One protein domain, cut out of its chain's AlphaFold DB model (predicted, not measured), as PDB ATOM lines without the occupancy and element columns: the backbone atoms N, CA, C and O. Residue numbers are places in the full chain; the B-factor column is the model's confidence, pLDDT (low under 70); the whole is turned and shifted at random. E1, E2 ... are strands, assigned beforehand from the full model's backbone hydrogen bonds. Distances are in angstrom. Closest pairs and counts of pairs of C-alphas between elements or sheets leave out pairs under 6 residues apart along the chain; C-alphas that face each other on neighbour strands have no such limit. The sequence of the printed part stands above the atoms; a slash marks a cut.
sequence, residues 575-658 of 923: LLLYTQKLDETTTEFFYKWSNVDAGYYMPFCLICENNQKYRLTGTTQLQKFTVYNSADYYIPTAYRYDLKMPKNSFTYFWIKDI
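AT A GLANCE: This is residues 575 to 658 of the 923 residues of the protein "Peptidase_M1 domain-containing protein" of Marinilabiliales bacterium (UniProt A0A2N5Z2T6). A strongly twisted sheet of four strands, E5, E2, E1 and E6, has a two-stranded hairpin, E3 and E4, over one face, like a wedge that is closest where E4 passes E2 at Lys 592 and Gly 618. A long stretch with no named element, residues 628 to 653, leaves E5, pairs briefly with E3 and loops round to E6 at the sheet's edge. The 84 printed residues hold six named strands, E1 to E6 in order, and no named helix; the class is all strand, with 39 residues, under half, in named elements. The larger sheet is mixed, in the order E5, E2, E1, E6; the smaller is antiparallel. The whole is compact, with a radius of gyration of the C-alphas of 12.5 A and spans of 36, 29 and 18 A.

IN THESE COORDINATES: E1, residues 575 to 581, begins with C-alpha 575 at (-22.886, 44.494, 9.435) and is 19.1 A long from first to last C-alpha. E2, residues 587 to 594, is 22.2 A long. E3, residues 601 to 608, is 22.5 A long and begins with C-alpha 601 at (-12.418, 45.172, 11.278). E4, residues 613 to 619, is 19.3 A long. E5 is residues 623 to 627, 13.6 A. E6, residues 654 to 657, is 10.0 A and ends with C-alpha 657 at (-30.111, 40.833, 7.902).

HOW THE PARTS SIT: E1 and E2 form an antiparallel hairpin at 166 degrees; N 578 and O 590 are 2.8 A apart, within hydrogen-bond range. On the other side of E1, edge strand E6 is parallel to it at 40 degrees, with N 575 and O 654 2.7 A apart. E5, the other edge strand, is antiparallel to E2 at 150 degrees, with N 589 and O 625 2.8 A apart. E3 and E4 form the second antiparallel hairpin at 151 degrees, with N 604 and O 616 2.9 A apart. E2 and E4 have 5 pairs of C-alphas within 8 A, the closest those of Lys 592 and Gly 618 at 5.5 A. E4 and E5 meet only through their link. E3 and E6 are apart. Residues 607 to 608 of E3 pair antiparallel with residues 633 to 634.

THE WHOLE: The two C-alphas farthest apart, those of Glu 584 and Asp 597, are 36.8 A apart. The printed part has no cut. The link from E5 to E6, 26 residues, is long; that from E2 to E3 is short, and the other three are tight. The mean pLDDT of the printed part is 88.3; residues 631 and 639 are under 70.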
ATOM      1  N   LEU A 575     -22.880  45.728   8.653       88.31
ATOM      2  CA  LEU A 575     -22.886  44.494   9.435       88.31
ATOM      3  C   LEU A 575     -23.913  43.539   8.828       88.31
ATOM      4  O   LEU A 575     -25.118  43.720   8.992       88.31
ATOM      5  N   LEU A 576     -23.439  42.521   8.117       87.25
ATOM      6  CA  LEU A 576     -24.296  41.412   7.725       87.25
ATOM      7  C   LEU A 576     -24.550  40.558   8.956       87.25
ATOM      8  O   LEU A 576     -23.578  40.100   9.554       87.25
ATOM      9  N   LEU A 577     -25.813  40.338   9.309       85.81
ATOM     10  CA  LEU A 577     -26.202  39.609  10.512       85.81
ATOM     11  C   LEU A 577     -27.201  38.502  10.181       85.81
ATOM     12  O   LEU A 577     -28.149  38.704   9.433       85.81
ATOM     13  N   TYR A 578     -27.003  37.320  10.743       87.25
ATOM     14  CA  TYR A 578     -28.007  36.266  10.783       87.25
ATOM     15  C   TYR A 578     -28.068  35.701  12.186       87.25
ATOM     16  O   TYR A 578     -27.028  35.437  12.786       87.25
ATOM     17  N   THR A 579     -29.278  35.492  12.694       87.31
ATOM     18  CA  THR A 579     -29.483  34.896  14.009       87.31
ATOM     19  C   THR A 579     -30.312  33.634  13.935       87.31
ATOM     20  O   THR A 579     -31.331  33.580  13.246       87.31
ATOM     21  N   GLN A 580     -29.878  32.627  14.682       85.56
ATOM     22  CA  GLN A 580     -30.512  31.325  14.770       85.56
ATOM     23  C   GLN A 580     -30.769  30.995  16.241       85.56
ATOM     24  O   GLN A 580     -29.827  30.824  17.010       85.56
ATOM     25  N   LYS A 581     -32.043  30.884  16.631       86.81
ATOM     26  CA  LYS A 581     -32.418  30.339  17.943       86.81
ATOM     27  C   LYS A 581     -32.212  28.823  17.909       86.81
ATOM     28  O   LYS A 581     -32.754  28.157  17.025       86.81
ATOM     29  N   LEU A 582     -31.401  28.294  18.823       85.69
ATOM     30  CA  LEU A 582     -31.207  26.848  18.992       85.69
ATOM     31  C   LEU A 582     -32.250  26.255  19.948       85.69
ATOM     32  O   LEU A 582     -32.719  25.142  19.725       85.69
ATOM     33  N   ASP A 583     -32.621  27.018  20.977       86.06
ATOM     34  CA  ASP A 583     -33.659  26.718  21.967       86.06
ATOM     35  C   ASP A 583     -34.211  28.034  22.567       86.06
ATOM     36  O   ASP A 583     -33.886  29.120  22.082       86.06
ATOM     37  N   GLU A 584     -35.062  27.961  23.599       82.75
ATOM     38  CA  GLU A 584     -35.684  29.136  24.248       82.75
ATOM     39  C   GLU A 584     -34.688  30.064  24.964       82.75
ATOM     40  O   GLU A 584     -35.036  31.180  25.340       82.75
ATOM     41  N   THR A 585     -33.453  29.618  25.169       85.62
ATOM     42  CA  THR A 585     -32.421  30.325  25.936       85.62
ATOM     43  C   THR A 585     -31.130  30.557  25.154       85.62
ATOM     44  O   THR A 585     -30.305  31.355  25.597       85.62
ATOM     45  N   THR A 586     -30.942  29.909  24.004       89.62
ATOM     46  CA  THR A 586     -29.686  29.934  23.247       89.62
ATOM     47  C   THR A 586     -29.887  30.504  21.844       89.62
ATOM     48  O   THR A 586     -30.623  29.936  21.031       89.62
ATOM     49  N   THR A 587     -29.149  31.571  21.524       89.56
ATOM     50  CA  THR A 587     -29.148  32.212  20.199       89.56
ATOM     51  C   THR A 587     -27.733  32.265  19.624       89.56
ATOM     52  O   THR A 587     -26.796  32.756  20.256       89.56
ATOM     53  N   GLU A 588     -27.571  31.779  18.394       90.81
ATOM     54  CA  GLU A 588     -26.353  31.925  17.600       90.81
ATOM     55  C   GLU A 588     -26.447  33.142  16.681       90.81
ATOM     56  O   GLU A 588     -27.442  33.346  15.990       90.81
ATOM     57  N   PHE A 589     -25.373  33.920  16.649       90.88
ATOM     58  CA  PHE A 589     -25.186  35.105  15.831       90.88
ATOM     59  C   PHE A 589     -24.088  34.830  14.822       90.88
ATOM     60  O   PHE A 589     -22.966  34.483  15.188       90.88
ATOM     61  N   PHE A 590     -24.394  35.046  13.554       90.31
ATOM     62  CA  PHE A 590     -23.459  34.952  12.451       90.31
ATOM     63  C   PHE A 590     -23.300  36.332  11.849       90.31
ATOM     64  O   PHE A 590     -24.279  36.918  11.391       90.31
ATOM     65  N   TYR A 591     -22.081  36.859  11.854       92.25
ATOM     66  CA  TYR A 591     -21.858  38.239  11.450       92.25
ATOM     67  C   TYR A 591     -20.568  38.435  10.670       92.25
ATOM     68  O   TYR A 591     -19.602  37.689  10.832       92.25
ATOM     69  N   LYS A 592     -20.564  39.448   9.802       93.50
ATOM     70  CA  LYS A 592     -19.361  39.986   9.154       93.50
ATOM     71  C   LYS A 592     -19.596  41.393   8.633       93.50
ATOM     72  O   LYS A 592     -20.727  41.759   8.316       93.50
ATOM     73  N   TRP A 593     -18.521  42.141   8.448       95.25
ATOM     74  CA  TRP A 593     -18.559  43.400   7.724       95.25
ATOM     75  C   TRP A 593     -18.624  43.168   6.212       95.25
ATOM     76  O   TRP A 593     -18.000  42.265   5.652       95.25
ATOM     77  N   SER A 594     -19.406  44.008   5.548       89.31
ATOM     78  CA  SER A 594     -19.517  44.130   4.098       89.31
ATOM     79  C   SER A 594     -19.520  45.607   3.721       89.31
ATOM     80  O   SER A 594     -19.598  46.465   4.600       89.31
ATOM     81  N   ASN A 595     -19.433  45.904   2.422       86.06
ATOM     82  CA  ASN A 595     -19.235  47.271   1.936       86.06
ATOM     83  C   ASN A 595     -17.941  47.917   2.475       86.06
ATOM     84  O   ASN A 595     -17.848  49.126   2.642       86.06
ATOM     85  N   VAL A 596     -16.913  47.102   2.708       95.25
ATOM     86  CA  VAL A 596     -15.597  47.510   3.222       95.25
ATOM     87  C   VAL A 596     -14.496  46.752   2.479       95.25
ATOM     88  O   VAL A 596     -14.784  45.748   1.821       95.25
ATOM     89  N   ASP A 597     -13.259  47.236   2.549       93.94
ATOM     90  CA  ASP A 597     -12.099  46.554   1.962       93.94
ATOM     91  C   ASP A 597     -11.666  45.320   2.766       93.94
ATOM     92  O   ASP A 597     -12.017  45.145   3.936       93.94
ATOM     93  N   ALA A 598     -10.883  44.443   2.128       92.31
ATOM     94  CA  ALA A 598     -10.246  43.321   2.811       92.31
ATOM     95  C   ALA A 598      -9.381  43.815   3.985       92.31
ATOM     96  O   ALA A 598      -8.808  44.901   3.937       92.31
ATOM     97  N   GLY A 599      -9.308  43.024   5.057       92.44
ATOM     98  CA  GLY A 599      -8.614  43.416   6.289       92.44
ATOM     99  C   GLY A 599      -9.408  44.352   7.209       92.44
ATOM    100  O   GLY A 599      -9.014  44.520   8.356       92.44
ATOM    101  N   TYR A 600     -10.556  44.893   6.776       97.50
ATOM    102  CA  TYR A 600     -11.406  45.715   7.640       97.50
ATOM    103  C   TYR A 600     -11.895  44.947   8.875       97.50
ATOM    104  O   TYR A 600     -12.419  43.827   8.772       97.50
ATOM    105  N   TYR A 601     -11.811  45.604  10.029       97.81
ATOM    106  CA  TYR A 601     -12.418  45.172  11.278       97.81
ATOM    107  C   TYR A 601     -12.948  46.377  12.059       97.81
ATOM    108  O   TYR A 601     -12.431  47.486  11.961       97.81
ATOM    109  N   MET A 602     -14.005  46.155  12.832       97.44
ATOM    110  CA  MET A 602     -14.594  47.177  13.697       97.44
ATOM    111  C   MET A 602     -15.414  46.506  14.802       97.44
ATOM    112  O   MET A 602     -16.069  45.486  14.531       97.44
ATOM    113  N   PRO A 603     -15.387  47.024  16.043       97.50
ATOM    114  CA  PRO A 603     -16.238  46.514  17.100       97.50
ATOM    115  C   PRO A 603     -17.693  46.953  16.930       97.50
ATOM    116  O   PRO A 603     -17.978  47.980  16.318       97.50
ATOM    117  N   PHE A 604     -18.604  46.193  17.521       94.81
ATOM    118  CA  PHE A 604     -19.998  46.571  17.734       94.81
ATOM    119  C   PHE A 604     -20.496  45.986  19.061       94.81
ATOM    120  O   PHE A 604     -19.901  45.051  19.612       94.81
ATOM    121  N   CYS A 605     -21.580  46.548  19.588       93.88
ATOM    122  CA  CYS A 605     -22.199  46.076  20.819       93.88
ATOM    123  C   CYS A 605     -23.413  45.187  20.529       93.88
ATOM    124  O   CYS A 605     -24.208  45.476  19.640       93.88
ATOM    125  N   LEU A 606     -23.565  44.126  21.313       92.06
ATOM    126  CA  LEU A 606     -24.756  43.289  21.365       92.06
ATOM    127  C   LEU A 606     -25.297  43.324  22.796       92.06
ATOM    128  O   LEU A 606     -24.567  42.984  23.729       92.06
ATOM    129  N   ILE A 607     -26.554  43.728  22.969       89.31
ATOM    130  CA  ILE A 607     -27.217  43.803  24.274       89.31
ATOM    131  C   ILE A 607     -28.377  42.815  24.290       89.31
ATOM    132  O   ILE A 607     -29.264  42.869  23.443       89.31
ATOM    133  N   CYS A 608     -28.356  41.907  25.255       87.50
ATOM    134  CA  CYS A 608     -29.383  40.890  25.450       87.50
ATOM    135  C   CYS A 608     -30.482  41.420  26.382       87.50
ATOM    136  O   CYS A 608     -30.226  42.306  27.200       87.50
ATOM    137  N   GLU A 609     -31.695  40.869  26.311       81.44
ATOM    138  CA  GLU A 609     -32.804  41.300  27.185       81.44
ATOM    139  C   GLU A 609     -32.522  41.105  28.680       81.44
ATOM    140  O   GLU A 609     -32.958  41.899  29.511       81.44
ATOM    141  N   ASN A 610     -31.713  40.101  29.031       83.88
ATOM    142  CA  ASN A 610     -31.235  39.886  30.400       83.88
ATOM    143  C   ASN A 610     -30.178  40.926  30.850       83.88
ATOM    144  O   ASN A 610     -29.556  40.765  31.901       83.88
ATOM    145  N   ASN A 611     -29.962  41.978  30.049       85.25
ATOM    146  CA  ASN A 611     -29.010  43.067  30.244       85.25
ATOM    147  C   ASN A 611     -27.527  42.641  30.198       85.25
ATOM    148  O   ASN A 611     -26.647  43.415  30.588       85.25
ATOM    149  N   GLN A 612     -27.218  41.439  29.696       90.62
ATOM    150  CA  GLN A 612     -25.851  41.063  29.331       90.62
ATOM    151  C   GLN A 612     -25.416  41.817  28.074       90.62
ATOM    152  O   GLN A 612     -26.166  41.926  27.103       90.62
ATOM    153  N   LYS A 613     -24.189  42.342  28.090       92.94
ATOM    154  CA  LYS A 613     -23.661  43.209  27.031       92.94
ATOM    155  C   LYS A 613     -22.331  42.677  26.545       92.94
ATOM    156  O   LYS A 613     -21.424  42.438  27.341       92.94
ATOM    157  N   TYR A 614     -22.207  42.541  25.236       94.06
ATOM    158  CA  TYR A 614     -21.022  42.011  24.586       94.06
ATOM    159  C   TYR A 614     -20.441  43.053  23.641       94.06
ATOM    160  O   TYR A 614     -21.157  43.631  22.826       94.06
ATOM    161  N   ARG A 615     -19.128  43.272  23.733       95.81
ATOM    162  CA  ARG A 615     -18.357  43.987  22.712       95.81
ATOM    163  C   ARG A 615     -17.748  42.946  21.780       95.81
ATOM    164  O   ARG A 615     -16.794  42.268  22.152       95.81
ATOM    165  N   LEU A 616     -18.307  42.813  20.585       96.12
ATOM    166  CA  LEU A 616     -17.834  41.883  19.561       96.12
ATOM    167  C   LEU A 616     -16.985  42.637  18.544       96.12
ATOM    168  O   LEU A 616     -17.238  43.806  18.285       96.12
ATOM    169  N   THR A 617     -15.980  41.982  17.963       96.50
ATOM    170  CA  THR A 617     -15.183  42.556  16.866       96.50
ATOM    171  C   THR A 617     -15.498  41.806  15.585       96.50
ATOM    172  O   THR A 617     -15.156  40.632  15.456       96.50
ATOM    173  N   GLY A 618     -16.175  42.479  14.656       95.94
ATOM    174  CA  GLY A 618     -16.421  41.944  13.323       95.94
ATOM    175  C   GLY A 618     -15.219  42.149  12.409       95.94
ATOM    176  O   GLY A 618     -14.482  43.124  12.549       95.94
ATOM    177  N   THR A 619     -15.077  41.258  11.437       96.88
ATOM    178  CA  THR A 619     -14.105  41.295  10.339       96.88
ATOM    179  C   THR A 619     -14.837  41.086   9.010       96.88
ATOM    180  O   THR A 619     -16.054  40.897   8.978       96.88
ATOM    181  N   THR A 620     -14.115  41.083   7.892       94.62
ATOM    182  CA  THR A 620     -14.670  40.686   6.583       94.62
ATOM    183  C   THR A 620     -14.961  39.183   6.460       94.62
ATOM    184  O   THR A 620     -15.657  38.759   5.531       94.62
ATOM    185  N   GLN A 621     -14.466  38.368   7.396       90.62
ATOM    186  CA  GLN A 621     -14.738  36.935   7.462       90.62
ATOM    187  C   GLN A 621     -15.997  36.662   8.282       90.62
ATOM    188  O   GLN A 621     -16.280  37.349   9.260       90.62
ATOM    189  N   LEU A 622     -16.767  35.645   7.881       88.00
ATOM    190  CA  LEU A 622     -17.965  35.245   8.618       88.00
ATOM    191  C   LEU A 622     -17.571  34.668   9.982       88.00
ATOM    192  O   LEU A 622     -16.881  33.652  10.052       88.00
ATOM    193  N   GLN A 623     -18.039  35.306  11.049       91.94
ATOM    194  CA  GLN A 623     -17.793  34.926  12.435       91.94
ATOM    195  C   GLN A 623     -19.073  34.440  13.104       91.94
ATOM    196  O   GLN A 623     -20.179  34.736  12.649       91.94
ATOM    197  N   LYS A 624     -18.902  33.690  14.195       90.06
ATOM    198  CA  LYS A 624     -19.977  33.171  15.038       90.06
ATOM    199  C   LYS A 624     -19.804  33.664  16.468       90.06
ATOM    200  O   LYS A 624     -18.690  33.680  16.988       90.06
ATOM    201  N   PHE A 625     -20.914  33.987  17.116       93.94
ATOM    202  CA  PHE A 625     -20.993  34.190  18.555       93.94
ATOM    203  C   PHE A 625     -22.267  33.541  19.099       93.94
ATOM    204  O   PHE A 625     -23.300  33.593  18.441       93.94
ATOM    205  N   THR A 626     -22.206  32.919  20.273       93.06
ATOM    206  CA  THR A 626     -23.367  32.264  20.893       93.06
ATOM    207  C   THR A 626     -23.674  32.948  22.214       93.06
ATOM    208  O   THR A 626     -22.793  33.067  23.066       93.06
ATOM    209  N   VAL A 627     -24.924  33.373  22.375       90.56
ATOM    210  CA  VAL A 627     -25.474  33.849  23.646       90.56
ATOM    211  C   VAL A 627     -26.254  32.709  24.284       90.56
ATOM    212  O   VAL A 627     -27.037  32.038  23.612       90.56
ATOM    213  N   TYR A 628     -26.040  32.517  25.583       89.44
ATOM    214  CA  TYR A 628     -26.787  31.584  26.422       89.44
ATOM    215  C   TYR A 628     -27.662  32.373  27.403       89.44
ATOM    216  O   TYR A 628     -27.285  33.465  27.830       89.44
ATOM    217  N   ASN A 629     -28.783  31.793  27.831       83.62
ATOM    218  CA  ASN A 629     -29.740  32.381  28.777       83.62
ATOM    219  C   ASN A 629     -30.415  33.689  28.307       83.62
ATOM    220  O   ASN A 629     -30.810  34.509  29.140       83.62
ATOM    221  N   SER A 630     -30.539  33.906  26.994       75.81
ATOM    222  CA  SER A 630     -31.330  34.999  26.412       75.81
ATOM    223  C   SER A 630     -31.643  34.722  24.940       75.81
ATOM    224  O   SER A 630     -30.732  34.498  24.143       75.81
ATOM    225  N   ALA A 631     -32.930  34.743  24.576       69.25
ATOM    226  CA  ALA A 631     -33.366  34.530  23.197       69.25
ATOM    227  C   ALA A 631     -33.343  35.813  22.355       69.25
ATOM    228  O   ALA A 631     -33.126  35.745  21.143       69.25
ATOM    229  N   ASP A 632     -33.561  36.961  22.993       78.06
ATOM    230  CA  ASP A 632     -33.808  38.241  22.339       78.06
ATOM    231  C   ASP A 632     -32.708  39.262  22.658       78.06
ATOM    232  O   ASP A 632     -32.042  39.225  23.698       78.06
ATOM    233  N   TYR A 633     -32.471  40.158  21.703       84.38
ATOM    234  CA  TYR A 633     -31.339  41.073  21.709       84.38
ATOM    235  C   TYR A 633     -31.661  42.356  20.948       84.38
ATOM    236  O   TYR A 633     -32.586  42.417  20.138       84.38
ATOM    237  N   TYR A 634     -30.832  43.372  21.150       83.81
ATOM    238  CA  TYR A 634     -30.724  44.492  20.231       83.81
ATOM    239  C   TYR A 634     -29.263  44.915  20.073       83.81
ATOM    240  O   TYR A 634     -28.413  44.693  20.939       83.81
ATOM    241  N   ILE A 635     -28.973  45.525  18.932       86.19
ATOM    242  CA  ILE A 635     -27.687  46.155  18.649       86.19
ATOM    243  C   ILE A 635     -27.899  47.663  18.791       86.19
ATOM    244  O   ILE A 635     -28.825  48.186  18.167       86.19
ATOM    245  N   PRO A 636     -27.105  48.367  19.617       84.12
ATOM    246  CA  PRO A 636     -27.232  49.807  19.755       84.12
ATOM    247  C   PRO A 636     -27.061  50.533  18.422       84.12
ATOM    248  O   PRO A 636     -26.132  50.256  17.667       84.12
ATOM    249  N   THR A 637     -27.939  51.497  18.165       79.50
ATOM    250  CA  THR A 637     -27.903  52.386  16.999       79.50
ATOM    251  C   THR A 637     -28.005  53.840  17.448       79.50
ATOM    252  O   THR A 637     -28.281  54.123  18.614       79.50
ATOM    253  N   ALA A 638     -27.840  54.774  16.512       77.25
ATOM    254  CA  ALA A 638     -28.036  56.201  16.754       77.25
ATOM    255  C   ALA A 638     -29.414  56.544  17.356       77.25
ATOM    256  O   ALA A 638     -29.533  57.515  18.087       77.25
ATOM    257  N   TYR A 639     -30.457  55.750  17.091       69.50
ATOM    258  CA  TYR A 639     -31.819  56.012  17.585       69.50
ATOM    259  C   TYR A 639     -32.177  55.202  18.833       69.50
ATOM    260  O   TYR A 639     -33.150  55.507  19.517       69.50
ATOM    261  N   ARG A 640     -31.397  54.164  19.144       74.00
ATOM    262  CA  ARG A 640     -31.628  53.271  20.280       74.00
ATOM    263  C   ARG A 640     -30.289  52.846  20.867       74.00
ATOM    264  O   ARG A 640     -29.682  51.889  20.391       74.00
ATOM    265  N   TYR A 641     -29.837  53.545  21.903       78.38
ATOM    266  CA  TYR A 641     -28.566  53.281  22.577       78.38
ATOM    267  C   TYR A 641     -28.742  53.202  24.103       78.38
ATOM    268  O   TYR A 641     -29.757  53.630  24.648       78.38
ATOM    269  N   ASP A 642     -27.756  52.626  24.790       78.62
ATOM    270  CA  ASP A 642     -27.743  52.429  26.244       78.62
ATOM    271  C   ASP A 642     -26.473  53.038  26.844       78.62
ATOM    272  O   ASP A 642     -25.361  52.615  26.531       78.62
ATOM    273  N   LEU A 643     -26.638  54.011  27.742       81.44
ATOM    274  CA  LEU A 643     -25.531  54.709  28.407       81.44
ATOM    275  C   LEU A 643     -24.629  53.778  29.232       81.44
ATOM    276  O   LEU A 643     -23.463  54.080  29.454       81.44
ATOM    277  N   LYS A 644     -25.133  52.617  29.658       84.69
ATOM    278  CA  LYS A 644     -24.389  51.628  30.447       84.69
ATOM    279  C   LYS A 644     -23.778  50.519  29.589       84.69
ATOM    280  O   LYS A 644     -23.535  49.425  30.108       84.69
ATOM    281  N   MET A 645     -23.635  50.707  28.280       88.19
ATOM    282  CA  MET A 645     -22.946  49.734  27.431       88.19
ATOM    283  C   MET A 645     -21.433  49.711  27.714       88.19
ATOM    284  O   MET A 645     -20.910  50.663  28.300       88.19
ATOM    285  N   PRO A 646     -20.709  48.639  27.337       92.06
ATOM    286  CA  PRO A 646     -19.257  48.617  27.455       92.06
ATOM    287  C   PRO A 646     -18.629  49.865  26.820       92.06
ATOM    288  O   PRO A 646     -19.076  50.351  25.780       92.06
ATOM    289  N   LYS A 647     -17.578  50.404  27.445       93.38
ATOM    290  CA  LYS A 647     -16.854  51.537  26.863       93.38
ATOM    291  C   LYS A 647     -16.341  51.149  25.471       93.38
ATOM    292  O   LYS A 647     -15.972  49.993  25.259       93.38
ATOM    293  N   ASN A 648     -16.301  52.103  24.540       95.38
ATOM    294  CA  ASN A 648     -15.723  51.895  23.210       95.38
ATOM    295  C   ASN A 648     -16.389  50.750  22.399       95.38
ATOM    296  O   ASN A 648     -15.715  50.012  21.669       95.38
ATOM    297  N   SER A 649     -17.715  50.573  22.540       93.94
ATOM    298  CA  SER A 649     -18.508  49.592  21.772       93.94
ATOM    299  C   SER A 649     -19.683  50.169  20.975       93.94
ATOM    300  O   SER A 649     -20.334  49.415  20.253       93.94
ATOM    301  N   PHE A 650     -19.981  51.462  21.113       95.31
ATOM    302  CA  PHE A 650     -20.978  52.137  20.283       95.31
ATOM    303  C   PHE A 650     -20.310  52.542  18.974       95.31
ATOM    304  O   PHE A 650     -19.363  53.309  19.001       95.31
ATOM    305  N   THR A 651     -20.742  52.006  17.839       95.19
ATOM    306  CA  THR A 651     -20.138  52.346  16.547       95.19
ATOM    307  C   THR A 651     -21.206  52.670  15.518       95.19
ATOM    308  O   THR A 651     -22.307  52.122  15.546       95.19
ATOM    309  N   TYR A 652     -20.884  53.584  14.607       93.81
ATOM    310  CA  TYR A 652     -21.755  53.937  13.492       93.81
ATOM    311  C   TYR A 652     -21.590  52.953  12.331       93.81
ATOM    312  O   TYR A 652     -20.497  52.831  11.770       93.81
ATOM    313  N   PHE A 653     -22.666  52.251  11.982       90.69
ATOM    314  CA  PHE A 653     -22.751  51.320  10.857       90.69
ATOM    315  C   PHE A 653     -24.215  51.023  10.518       90.69
ATOM    316  O   PHE A 653     -25.125  51.365  11.273       90.69
ATOM    317  N   TRP A 654     -24.446  50.341   9.397       83.88
ATOM    318  CA  TRP A 654     -25.759  49.796   9.051       83.88
ATOM    319  C   TRP A 654     -25.824  48.296   9.297       83.88
ATOM    320  O   TRP A 654     -24.837  47.588   9.116       83.88
ATOM    321  N   ILE A 655     -27.000  47.798   9.663       79.94
ATOM    322  CA  ILE A 655     -27.259  46.366   9.810       79.94
ATOM    323  C   ILE A 655     -28.004  45.889   8.570       79.94
ATOM    324  O   ILE A 655     -28.921  46.549   8.088       79.94
ATOM    325  N   LYS A 656     -27.605  44.736   8.045       77.62
ATOM    326  CA  LYS A 656     -28.339  44.041   6.997       77.62
ATOM    327  C   LYS A 656     -28.530  42.592   7.403       77.62
ATOM    328  O   LYS A 656     -27.575  41.813   7.398       77.62
ATOM    329  N   ASP A 657     -29.777  42.225   7.657       77.69
ATOM    330  CA  ASP A 657     -30.111  40.833   7.902       77.69
ATOM    331  C   ASP A 657     -29.864  40.002   6.645       77.69
ATOM    332  O   ASP A 657     -30.334  40.310   5.542       77.69
ATOM    333  N   ILE A 658     -29.104  38.925   6.805       78.19
ATOM    334  CA  ILE A 658     -28.897  37.930   5.764       78.19
ATOM    335  C   ILE A 658     -29.724  36.696   6.098       78.19
ATOM    336  O   ILE A 658     -29.738  36.206   7.222       78.19
TER     337      ILE A 658